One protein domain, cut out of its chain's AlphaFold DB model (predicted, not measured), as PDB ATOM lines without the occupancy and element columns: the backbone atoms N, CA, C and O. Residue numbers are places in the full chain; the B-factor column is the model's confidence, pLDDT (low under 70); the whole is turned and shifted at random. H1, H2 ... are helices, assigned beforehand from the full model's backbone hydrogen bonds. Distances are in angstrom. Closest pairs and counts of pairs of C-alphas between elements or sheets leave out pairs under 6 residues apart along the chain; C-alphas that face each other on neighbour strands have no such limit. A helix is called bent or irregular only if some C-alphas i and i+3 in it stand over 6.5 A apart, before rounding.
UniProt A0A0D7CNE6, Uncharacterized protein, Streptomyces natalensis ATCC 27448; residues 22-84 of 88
ATOM      1  N   ASP A  22      -8.189 -17.768  27.681       73.88
ATOM      2  CA  ASP A  22      -8.458 -17.494  29.095       73.88
ATOM      3  C   ASP A  22      -7.257 -16.852  29.804       73.88
ATOM      4  O   ASP A  22      -7.407 -15.840  30.484       73.88
ATOM      5  N   GLU A  23      -6.053 -17.381  29.583       74.25
ATOM      6  CA  GLU A  23      -4.810 -16.843  30.147       74.25
ATOM      7  C   GLU A  23      -4.542 -15.411  29.652       74.25
ATOM      8  O   GLU A  23      -4.198 -14.524  30.435       74.25
ATOM      9  N   ALA A  24      -4.777 -15.160  28.361       79.00
ATOM     10  CA  ALA A  24      -4.631 -13.832  27.772       79.00
ATOM     11  C   ALA A  24      -5.629 -12.819  28.357       79.00
ATOM     12  O   ALA A  24      -5.239 -11.692  28.661       79.00
ATOM     13  N   VAL A  25      -6.891 -13.213  28.563       77.19
ATOM     14  CA  VAL A  25      -7.918 -12.339  29.156       77.19
ATOM     15  C   VAL A  25      -7.521 -11.907  30.568       77.19
ATOM     16  O   VAL A  25      -7.603 -10.721  30.881       77.19
ATOM     17  N   VAL A  26      -7.030 -12.829  31.400       77.81
ATOM     18  CA  VAL A  26      -6.595 -12.505  32.770       77.81
ATOM     19  C   VAL A  26      -5.441 -11.505  32.758       77.81
ATOM     20  O   VAL A  26      -5.487 -10.513  33.484       77.81
ATOM     21  N   ILE A  27      -4.436 -11.718  31.903       78.62
ATOM     22  CA  ILE A  27      -3.299 -10.795  31.775       78.62
ATOM     23  C   ILE A  27      -3.781  -9.395  31.376       78.62
ATOM     24  O   ILE A  27      -3.350  -8.408  31.970       78.62
ATOM     25  N   ILE A  28      -4.699  -9.304  30.409       78.31
ATOM     26  CA  ILE A  28      -5.251  -8.022  29.957       78.31
ATOM     27  C   ILE A  28      -5.989  -7.319  31.100       78.31
ATOM     28  O   ILE A  28      -5.739  -6.141  31.338       78.31
ATOM     29  N   VAL A  29      -6.849  -8.021  31.844       81.69
ATOM     30  CA  VAL A  29      -7.588  -7.429  32.973       81.69
ATOM     31  C   VAL A  29      -6.632  -6.906  34.048       81.69
ATOM     32  O   VAL A  29      -6.812  -5.786  34.524       81.69
ATOM     33  N   VAL A  30      -5.587  -7.667  34.392       80.38
ATOM     34  CA  VAL A  30      -4.571  -7.247  35.374       80.38
ATOM     35  C   VAL A  30      -3.815  -6.006  34.895       80.38
ATOM     36  O   VAL A  30      -3.631  -5.071  35.673       80.38
ATOM     37  N   LEU A  31      -3.415  -5.965  33.621       80.69
ATOM     38  CA  LEU A  31      -2.729  -4.810  33.035       80.69
ATOM     39  C   LEU A  31      -3.624  -3.565  32.998       80.69
ATOM     40  O   LEU A  31      -3.155  -2.474  33.315       80.69
ATOM     41  N   VAL A  32      -4.903  -3.722  32.647       82.44
ATOM     42  CA  VAL A  32      -5.875  -2.618  32.623       82.44
ATOM     43  C   VAL A  32      -6.119  -2.083  34.032       82.44
ATOM     44  O   VAL A  32      -6.100  -0.868  34.217       82.44
ATOM     45  N   LEU A  33      -6.280  -2.957  35.034       77.44
ATOM     46  CA  LEU A  33      -6.397  -2.525  36.430       77.44
ATOM     47  C   LEU A  33      -5.134  -1.786  36.884       77.44
ATOM     48  O   LEU A  33      -5.237  -0.683  37.409       77.44
ATOM     49  N   ALA A  34      -3.949  -2.351  36.648       69.62
ATOM     50  CA  ALA A  34      -2.685  -1.727  37.035       69.62
ATOM     51  C   ALA A  34      -2.511  -0.341  36.391       69.62
ATOM     52  O   ALA A  34      -2.135   0.615  37.067       69.62
ATOM     53  N   GLY A  35      -2.834  -0.223  35.099       71.88
ATOM     54  CA  GLY A  35      -2.806   1.043  34.371       71.88
ATOM     55  C   GLY A  35      -3.822   2.055  34.902       71.88
ATOM     56  O   GLY A  35      -3.483   3.226  35.064       71.88
ATOM     57  N   ALA A  36      -5.035   1.611  35.237       74.06
ATOM     58  CA  ALA A  36      -6.048   2.462  35.854       74.06
ATOM     59  C   ALA A  36      -5.582   2.987  37.221       74.06
ATOM     60  O   ALA A  36      -5.660   4.188  37.463       74.06
ATOM     61  N   LEU A  37      -5.027   2.121  38.079       64.62
ATOM     62  CA  LEU A  37      -4.480   2.526  39.380       64.62
ATOM     63  C   LEU A  37      -3.312   3.515  39.233       64.62
ATOM     64  O   LEU A  37      -3.247   4.496  39.972       64.62
ATOM     65  N   ALA A  38      -2.424   3.303  38.260       66.38
ATOM     66  CA  ALA A  38      -1.333   4.234  37.977       66.38
ATOM     67  C   ALA A  38      -1.841   5.598  37.464       66.38
ATOM     68  O   ALA A  38      -1.288   6.638  37.818       66.38
ATOM     69  N   GLY A  39      -2.920   5.613  36.672       70.69
ATOM     70  CA  GLY A  39      -3.538   6.835  36.145       70.69
ATOM     71  C   GLY A  39      -4.194   7.723  37.208       70.69
ATOM     72  O   GLY A  39      -4.308   8.929  37.004       70.69
ATOM     73  N   TYR A  40      -4.561   7.162  38.363       77.31
ATOM     74  CA  TYR A  40      -5.111   7.912  39.499       77.31
ATOM     75  C   TYR A  40      -4.057   8.704  40.298       77.31
ATOM     76  O   TYR A  40      -4.401   9.352  41.285       77.31
ATOM     77  N   GLY A  41      -2.784   8.686  39.882       73.44
ATOM     78  CA  GLY A  41      -1.713   9.448  40.533       73.44
ATOM     79  C   GLY A  41      -1.165   8.795  41.802       73.44
ATOM     80  O   GLY A  41      -0.465   9.454  42.570       73.44
ATOM     81  N   MET A  42      -1.460   7.509  42.030       72.38
ATOM     82  CA  MET A  42      -0.854   6.757  43.126       72.38
ATOM     83  C   MET A  42       0.658   6.602  42.912       72.38
ATOM     84  O   MET A  42       1.102   6.339  41.788       72.38
ATOM     85  N   PRO A  43       1.467   6.723  43.979       80.50
ATOM     86  CA  PRO A  43       2.896   6.503  43.883       80.50
ATOM     87  C   PRO A  43       3.171   5.065  43.408       80.50
ATOM     88  O   PRO A  43       2.545   4.113  43.883       80.50
ATOM     89  N   PRO A  44       4.134   4.866  42.492       72.38
ATOM     90  CA  PRO A  44       4.368   3.571  41.850       72.38
ATOM     91  C   PRO A  44       4.716   2.468  42.857       72.38
ATOM     92  O   PRO A  44       4.404   1.304  42.627       72.38
ATOM     93  N   ALA A  45       5.311   2.828  43.998       77.44
ATOM     94  CA  ALA A  45       5.591   1.900  45.087       77.44
ATOM     95  C   ALA A  45       4.313   1.306  45.713       77.44
ATOM     96  O   ALA A  45       4.282   0.109  45.996       77.44
ATOM     97  N   GLU A  46       3.250   2.100  45.884       78.75
ATOM     98  CA  GLU A  46       1.963   1.607  46.397       78.75
ATOM     99  C   GLU A  46       1.266   0.714  45.374       78.75
ATOM    100  O   GLU A  46       0.776  -0.356  45.730       78.75
ATOM    101  N   VAL A  47       1.294   1.091  44.092       75.25
ATOM    102  CA  VAL A  47       0.722   0.270  43.013       75.25
ATOM    103  C   VAL A  47       1.427  -1.087  42.932       75.25
ATOM    104  O   VAL A  47       0.763  -2.119  42.844       75.25
ATOM    105  N   LEU A  48       2.761  -1.108  43.018       77.56
ATOM    106  CA  LEU A  48       3.544  -2.348  43.035       77.56
ATOM    107  C   LEU A  48       3.270  -3.185  44.289       77.56
ATOM    108  O   LEU A  48       3.175  -4.407  44.183       77.56
ATOM    109  N   SER A  49       3.108  -2.553  45.455       79.69
ATOM    110  CA  SER A  49       2.754  -3.242  46.701       79.69
ATOM    111  C   SER A  49       1.369  -3.893  46.614       79.69
ATOM    112  O   SER A  49       1.216  -5.074  46.934       79.69
ATOM    113  N   LEU A  50       0.379  -3.168  46.082       79.12
ATOM    114  CA  LEU A  50      -0.968  -3.682  45.836       79.12
ATOM    115  C   LEU A  50      -0.962  -4.824  44.818       79.12
ATOM    116  O   LEU A  50      -1.615  -5.841  45.049       79.12
ATOM    117  N   LEU A  51      -0.198  -4.704  43.727       78.19
ATOM    118  CA  LEU A  51      -0.052  -5.780  42.743       78.19
ATOM    119  C   LEU A  51       0.613  -7.019  43.347       78.19
ATOM    120  O   LEU A  51       0.177  -8.137  43.072       78.19
ATOM    121  N   ALA A  52       1.643  -6.835  44.173       79.31
ATOM    122  CA  ALA A  52       2.324  -7.931  44.851       79.31
ATOM    123  C   ALA A  52       1.378  -8.649  45.827       79.31
ATOM    124  O   ALA A  52       1.287  -9.878  45.798       79.31
ATOM    125  N   GLY A  53       0.620  -7.897  46.632       79.31
ATOM    126  CA  GLY A  53      -0.381  -8.447  47.547       79.31
ATOM    127  C   GLY A  53      -1.516  -9.164  46.813       79.31
ATOM    128  O   GLY A  53      -1.817 -10.319  47.113       79.31
ATOM    129  N   ALA A  54      -2.103  -8.524  45.802       77.50
ATOM    130  CA  ALA A  54      -3.181  -9.101  45.002       77.50
ATOM    131  C   ALA A  54      -2.724 -10.348  44.231       77.50
ATOM    132  O   ALA A  54      -3.445 -11.345  44.196       77.50
ATOM    133  N   GLY A  55      -1.515 -10.329  43.662       76.00
ATOM    134  CA  GLY A  55      -0.917 -11.479  42.988       76.00
ATOM    135  C   GLY A  55      -0.705 -12.659  43.936       76.00
ATOM    136  O   GLY A  55      -1.030 -13.793  43.587       76.00
ATOM    137  N   LEU A  56      -0.238 -12.402  45.160       79.25
ATOM    138  CA  LEU A  56      -0.042 -13.436  46.178       79.25
ATOM    139  C   LEU A  56      -1.379 -14.048  46.618       79.25
ATOM    140  O   LEU A  56      -1.500 -15.272  46.671       79.25
ATOM    141  N   VAL A  57      -2.402 -13.220  46.849       75.19
ATOM    142  CA  VAL A  57      -3.763 -13.687  47.170       75.19
ATOM    143  C   VAL A  57      -4.346 -14.496  46.014       75.19
ATOM    144  O   VAL A  57      -4.876 -15.582  46.241       75.19
ATOM    145  N   ALA A  58      -4.204 -14.028  44.774       74.19
ATOM    146  CA  ALA A  58      -4.676 -14.750  43.597       74.19
ATOM    147  C   ALA A  58      -4.010 -16.129  43.479       74.19
ATOM    148  O   ALA A  58      -4.706 -17.127  43.294       74.19
ATOM    149  N   VAL A  59      -2.688 -16.214  43.653       76.69
ATOM    150  CA  VAL A  59      -1.960 -17.494  43.636       76.69
ATOM    151  C   VAL A  59      -2.382 -18.395  44.795       76.69
ATOM    152  O   VAL A  59      -2.556 -19.592  44.584       76.69
ATOM    153  N   ALA A  60      -2.585 -17.853  45.997       74.38
ATOM    154  CA  ALA A  60      -3.035 -18.628  47.152       74.38
ATOM    155  C   ALA A  60      -4.439 -19.208  46.934       74.38
ATOM    156  O   ALA A  60      -4.655 -20.396  47.170       74.38
ATOM    157  N   VAL A  61      -5.373 -18.398  46.428       76.88
ATOM    158  CA  VAL A  61      -6.744 -18.821  46.120       76.88
ATOM    159  C   VAL A  61      -6.735 -19.850  44.994       76.88
ATOM    160  O   VAL A  61      -7.252 -20.949  45.172       76.88
ATOM    161  N   VAL A  62      -6.090 -19.560  43.861       76.38
ATOM    162  CA  VAL A  62      -5.997 -20.511  42.741       76.38
ATOM    163  C   VAL A  62      -5.288 -21.793  43.176       76.38
ATOM    164  O   VAL A  62      -5.717 -22.875  42.800       76.38
ATOM    165  N   GLY A  63      -4.252 -21.703  44.010       70.88
ATOM    166  CA  GLY A  63      -3.559 -22.856  44.577       70.88
ATOM    167  C   GLY A  63      -4.460 -23.710  45.470       70.88
ATOM    168  O   GLY A  63      -4.465 -24.932  45.335       70.88
ATOM    169  N   LEU A  64      -5.271 -23.089  46.331       72.06
ATOM    170  CA  LEU A  64      -6.263 -23.798  47.147       72.06
ATOM    171  C   LEU A  64      -7.299 -24.527  46.284       72.06
ATOM    172  O   LEU A  64      -7.667 -25.658  46.591       72.06
ATOM    173  N   TRP A  65      -7.758 -23.884  45.210       69.31
ATOM    174  CA  TRP A  65      -8.781 -24.434  44.321       69.31
ATOM    175  C   TRP A  65      -8.232 -25.465  43.322       69.31
ATOM    176  O   TRP A  65      -8.954 -26.378  42.928       69.31
ATOM    177  N   ALA A  66      -6.967 -25.345  42.906       64.25
ATOM    178  CA  ALA A  66      -6.370 -26.172  41.856       64.25
ATOM    179  C   ALA A  66      -5.565 -27.374  42.378       64.25
ATOM    180  O   ALA A  66      -5.292 -28.298  41.604       64.25
ATOM    181  N   LEU A  67      -5.142 -27.390  43.649       48.16
ATOM    182  CA  LEU A  67      -4.360 -28.505  44.185       48.16
ATOM    183  C   LEU A  67      -5.255 -29.530  44.904       48.16
ATOM    184  O   LEU A  67      -5.939 -29.176  45.860       48.16
ATOM    185  N   PRO A  68      -5.169 -30.838  44.575       56.31
ATOM    186  CA  PRO A  68      -5.583 -31.857  45.526       56.31
ATOM    187  C   PRO A  68      -4.691 -31.746  46.783       56.31
ATOM    188  O   PRO A  68      -3.470 -31.565  46.655       56.31
ATOM    189  N   PRO A  69      -5.255 -31.891  47.997       53.47
ATOM    190  CA  PRO A  69      -4.655 -31.455  49.270       53.47
ATOM    191  C   PRO A  69      -3.258 -32.029  49.588       53.47
ATOM    192  O   PRO A  69      -2.514 -31.470  50.390       53.47
ATOM    193  N   ARG A  70      -2.834 -33.107  48.918       54.47
ATOM    194  CA  ARG A  70      -1.524 -33.754  49.110       54.47
ATOM    195  C   ARG A  70      -0.311 -32.940  48.630       54.47
ATOM    196  O   ARG A  70       0.785 -33.159  49.142       54.47
ATOM    197  N   ARG A  71      -0.452 -32.027  47.659       57.06
ATOM    198  CA  ARG A  71       0.707 -31.299  47.087       57.06
ATOM    199  C   ARG A  71       1.130 -30.072  47.902       57.06
ATOM    200  O   ARG A  71       2.327 -29.822  48.010       57.06
ATOM    201  N   VAL A  72       0.183 -29.363  48.522       58.09
ATOM    202  CA  VAL A  72       0.487 -28.240  49.432       58.09
ATOM    203  C   VAL A  72       1.194 -28.758  50.687       58.09
ATOM    204  O   VAL A  72       2.214 -28.207  51.089       58.09
ATOM    205  N   PHE A  73       0.736 -29.892  51.232       56.69
ATOM    206  CA  PHE A  73       1.393 -30.560  52.359       56.69
ATOM    207  C   PHE A  73       2.844 -30.939  52.060       56.69
ATOM    208  O   PHE A  73       3.709 -30.677  52.883       56.69
ATOM    209  N   HIS A  74       3.155 -31.488  50.880       58.22
ATOM    210  CA  HIS A  74       4.545 -31.797  50.522       58.22
ATOM    211  C   HIS A  74       5.418 -30.557  50.301       58.22
ATOM    212  O   HIS A  74       6.619 -30.638  50.541       58.22
ATOM    213  N   ALA A  75       4.851 -29.430  49.862       63.34
ATOM    214  CA  ALA A  75       5.589 -28.173  49.732       63.34
ATOM    215  C   ALA A  75       5.928 -27.580  51.111       63.34
ATOM    216  O   ALA A  75       7.072 -27.197  51.347       63.34
ATOM    217  N   VAL A  76       4.977 -27.605  52.049       59.41
ATOM    218  CA  VAL A  76       5.187 -27.180  53.444       59.41
ATOM    219  C   VAL A  76       6.133 -28.141  54.176       59.41
ATOM    220  O   VAL A  76       7.082 -27.699  54.818       59.41
ATOM    221  N   LEU A  77       5.961 -29.455  53.997       60.81
ATOM    222  CA  LEU A  77       6.865 -30.478  54.533       60.81
ATOM    223  C   LEU A  77       8.257 -30.449  53.887       60.81
ATOM    224  O   LEU A  77       9.190 -30.951  54.497       60.81
ATOM    225  N   ARG A  78       8.433 -29.878  52.685       59.97
ATOM    226  CA  ARG A  78       9.764 -29.627  52.093       59.97
ATOM    227  C   ARG A  78      10.397 -28.322  52.559       59.97
ATOM    228  O   ARG A  78      11.619 -28.232  52.545       59.97
ATOM    229  N   ALA A  79       9.601 -27.345  52.981       59.25
ATOM    230  CA  ALA A  79      10.108 -26.115  53.583       59.25
ATOM    231  C   ALA A  79      10.505 -26.313  55.061       59.25
ATOM    232  O   ALA A  79      11.464 -25.707  55.527       59.25
ATOM    233  N   LEU A  80       9.827 -27.214  55.778       56.69
ATOM    234  CA  LEU A  80      10.106 -27.556  57.180       56.69
ATOM    235  C   LEU A  80      11.539 -28.059  57.478       56.69
ATOM    236  O   LEU A  80      12.123 -27.574  58.445       56.69
ATOM    237  N   PRO A  81      12.167 -28.952  56.684       60.16
ATOM    238  CA  PRO A  81      13.539 -29.390  56.941       60.16
ATOM    239  C   PRO A  81      14.586 -28.308  56.651       60.16
ATOM    240  O   PRO A  81      15.694 -28.409  57.160       60.16
ATOM    241  N   ALA A  82      14.253 -27.270  55.874       57.34
ATOM    242  CA  ALA A  82      15.155 -26.139  55.647       57.34
ATOM    243  C   ALA A  82      15.149 -25.137  56.815       57.34
ATOM    244  O   ALA A  82      16.104 -24.392  56.987       57.34
ATOM    245  N   VAL A  83      14.083 -25.126  57.624       57.03
ATOM    246  CA  VAL A  83      13.941 -24.222  58.778       57.03
ATOM    247  C   VAL A  83      14.431 -24.864  60.082       57.03
ATOM    248  O   VAL A  83      14.831 -24.146  60.991       57.03
ATOM    249  N   LEU A  84      14.438 -26.200  60.189       58.94
ATOM    250  CA  LEU A  84      14.758 -26.906  61.439       58.94
ATOM    251  C   LEU A  84      16.226 -27.364  61.585       58.94
ATOM    252  O   LEU A  84      16.558 -27.980  62.594       58.94
TER     253      LEU A  84
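Overview. This is residues 22 to 84 of the 88 residues of an uncharacterized protein of Streptomyces natalensis ATCC 27448 (UniProt A0A0D7CNE6). Three helices follow one another in a flat, open zigzag: from the first printed residue H1 runs to a corner where it meets the beginning of H2 in a narrow V, and at the other end of H2 the chain turns again into H3, which sticks out as a separate arm with residues 73 to 83 standing free. H1 and H2 form a loose helical hairpin that opens away from their link, and no helix packs on H3. The printed part has 63 residues with three named helices, in the order H1, H2, H3, and no named strand; its class is all helix. The whole is only just extended, close to loose, with a radius of gyration of the C-alphas of 16.2 A, and it spans 44 by 31 by 13 A.

Arrangement. Start with H1, residues 22 to 39, and go on to H2, residues 44 to 66: the two touch and form a helical hairpin. Look at Ala 38 and Val 47, whose C-alphas are the closest of the two helices, 6.7 A apart. H1 touches H2 with residues 34 to 38 alone, and H2 touches H1 with residues 44 to 51 alone. Their lines stand at a shallow tilt of 26 degrees and they run opposite ways, with their centres 13.1 A apart. Residues 22 to 29 of H1 and residues 56 to 62 of H2 stand free. Go on to H3, residues 70 to 83, which touches no helix: it is apart from H1, and only just apart from H2, with the closest C-alphas 8.3 A apart. In the backbones of H1 and H2 every O i to N i+4 pair is within hydrogen-bond range, while in H3 it is 8 of 10.

Along the chain. Find C-alpha 22 at (-8.458, -17.494, 29.095); from there H1 runs 25.8 A to Gly 39, whose C-alpha is at (-3.538, 6.835, 36.145). After a tight link of 4 residues, find Pro 44, where H2 begins; it is the longest helix with 23 residues and runs 31.6 A to Ala 66. A tight link of 3 residues follows, and then H3 runs 20.6 A from Arg 70 to Val 83, whose C-alpha is at (13.941, -24.222, 58.778). H3 is neither bent nor irregular, but only just: C-alphas 78 and 81 are 6.1 A apart.

Size, cuts and confidence. The two C-alphas farthest apart are those of Gly 39 and Leu 84, at 46.0 A, while those of Asp 22 and Leu 84, the first and last printed, are 40.9 A apart. The printed part has no cut, and both of its links between helices are tight. Read the B-factor column for the model's confidence: the mean pLDDT of the printed part is 70.4, and 23 residues are under 70, namely residue 34, residues 37 to 38 and residues 65 to 84. The mean pLDDT of H3 is 58.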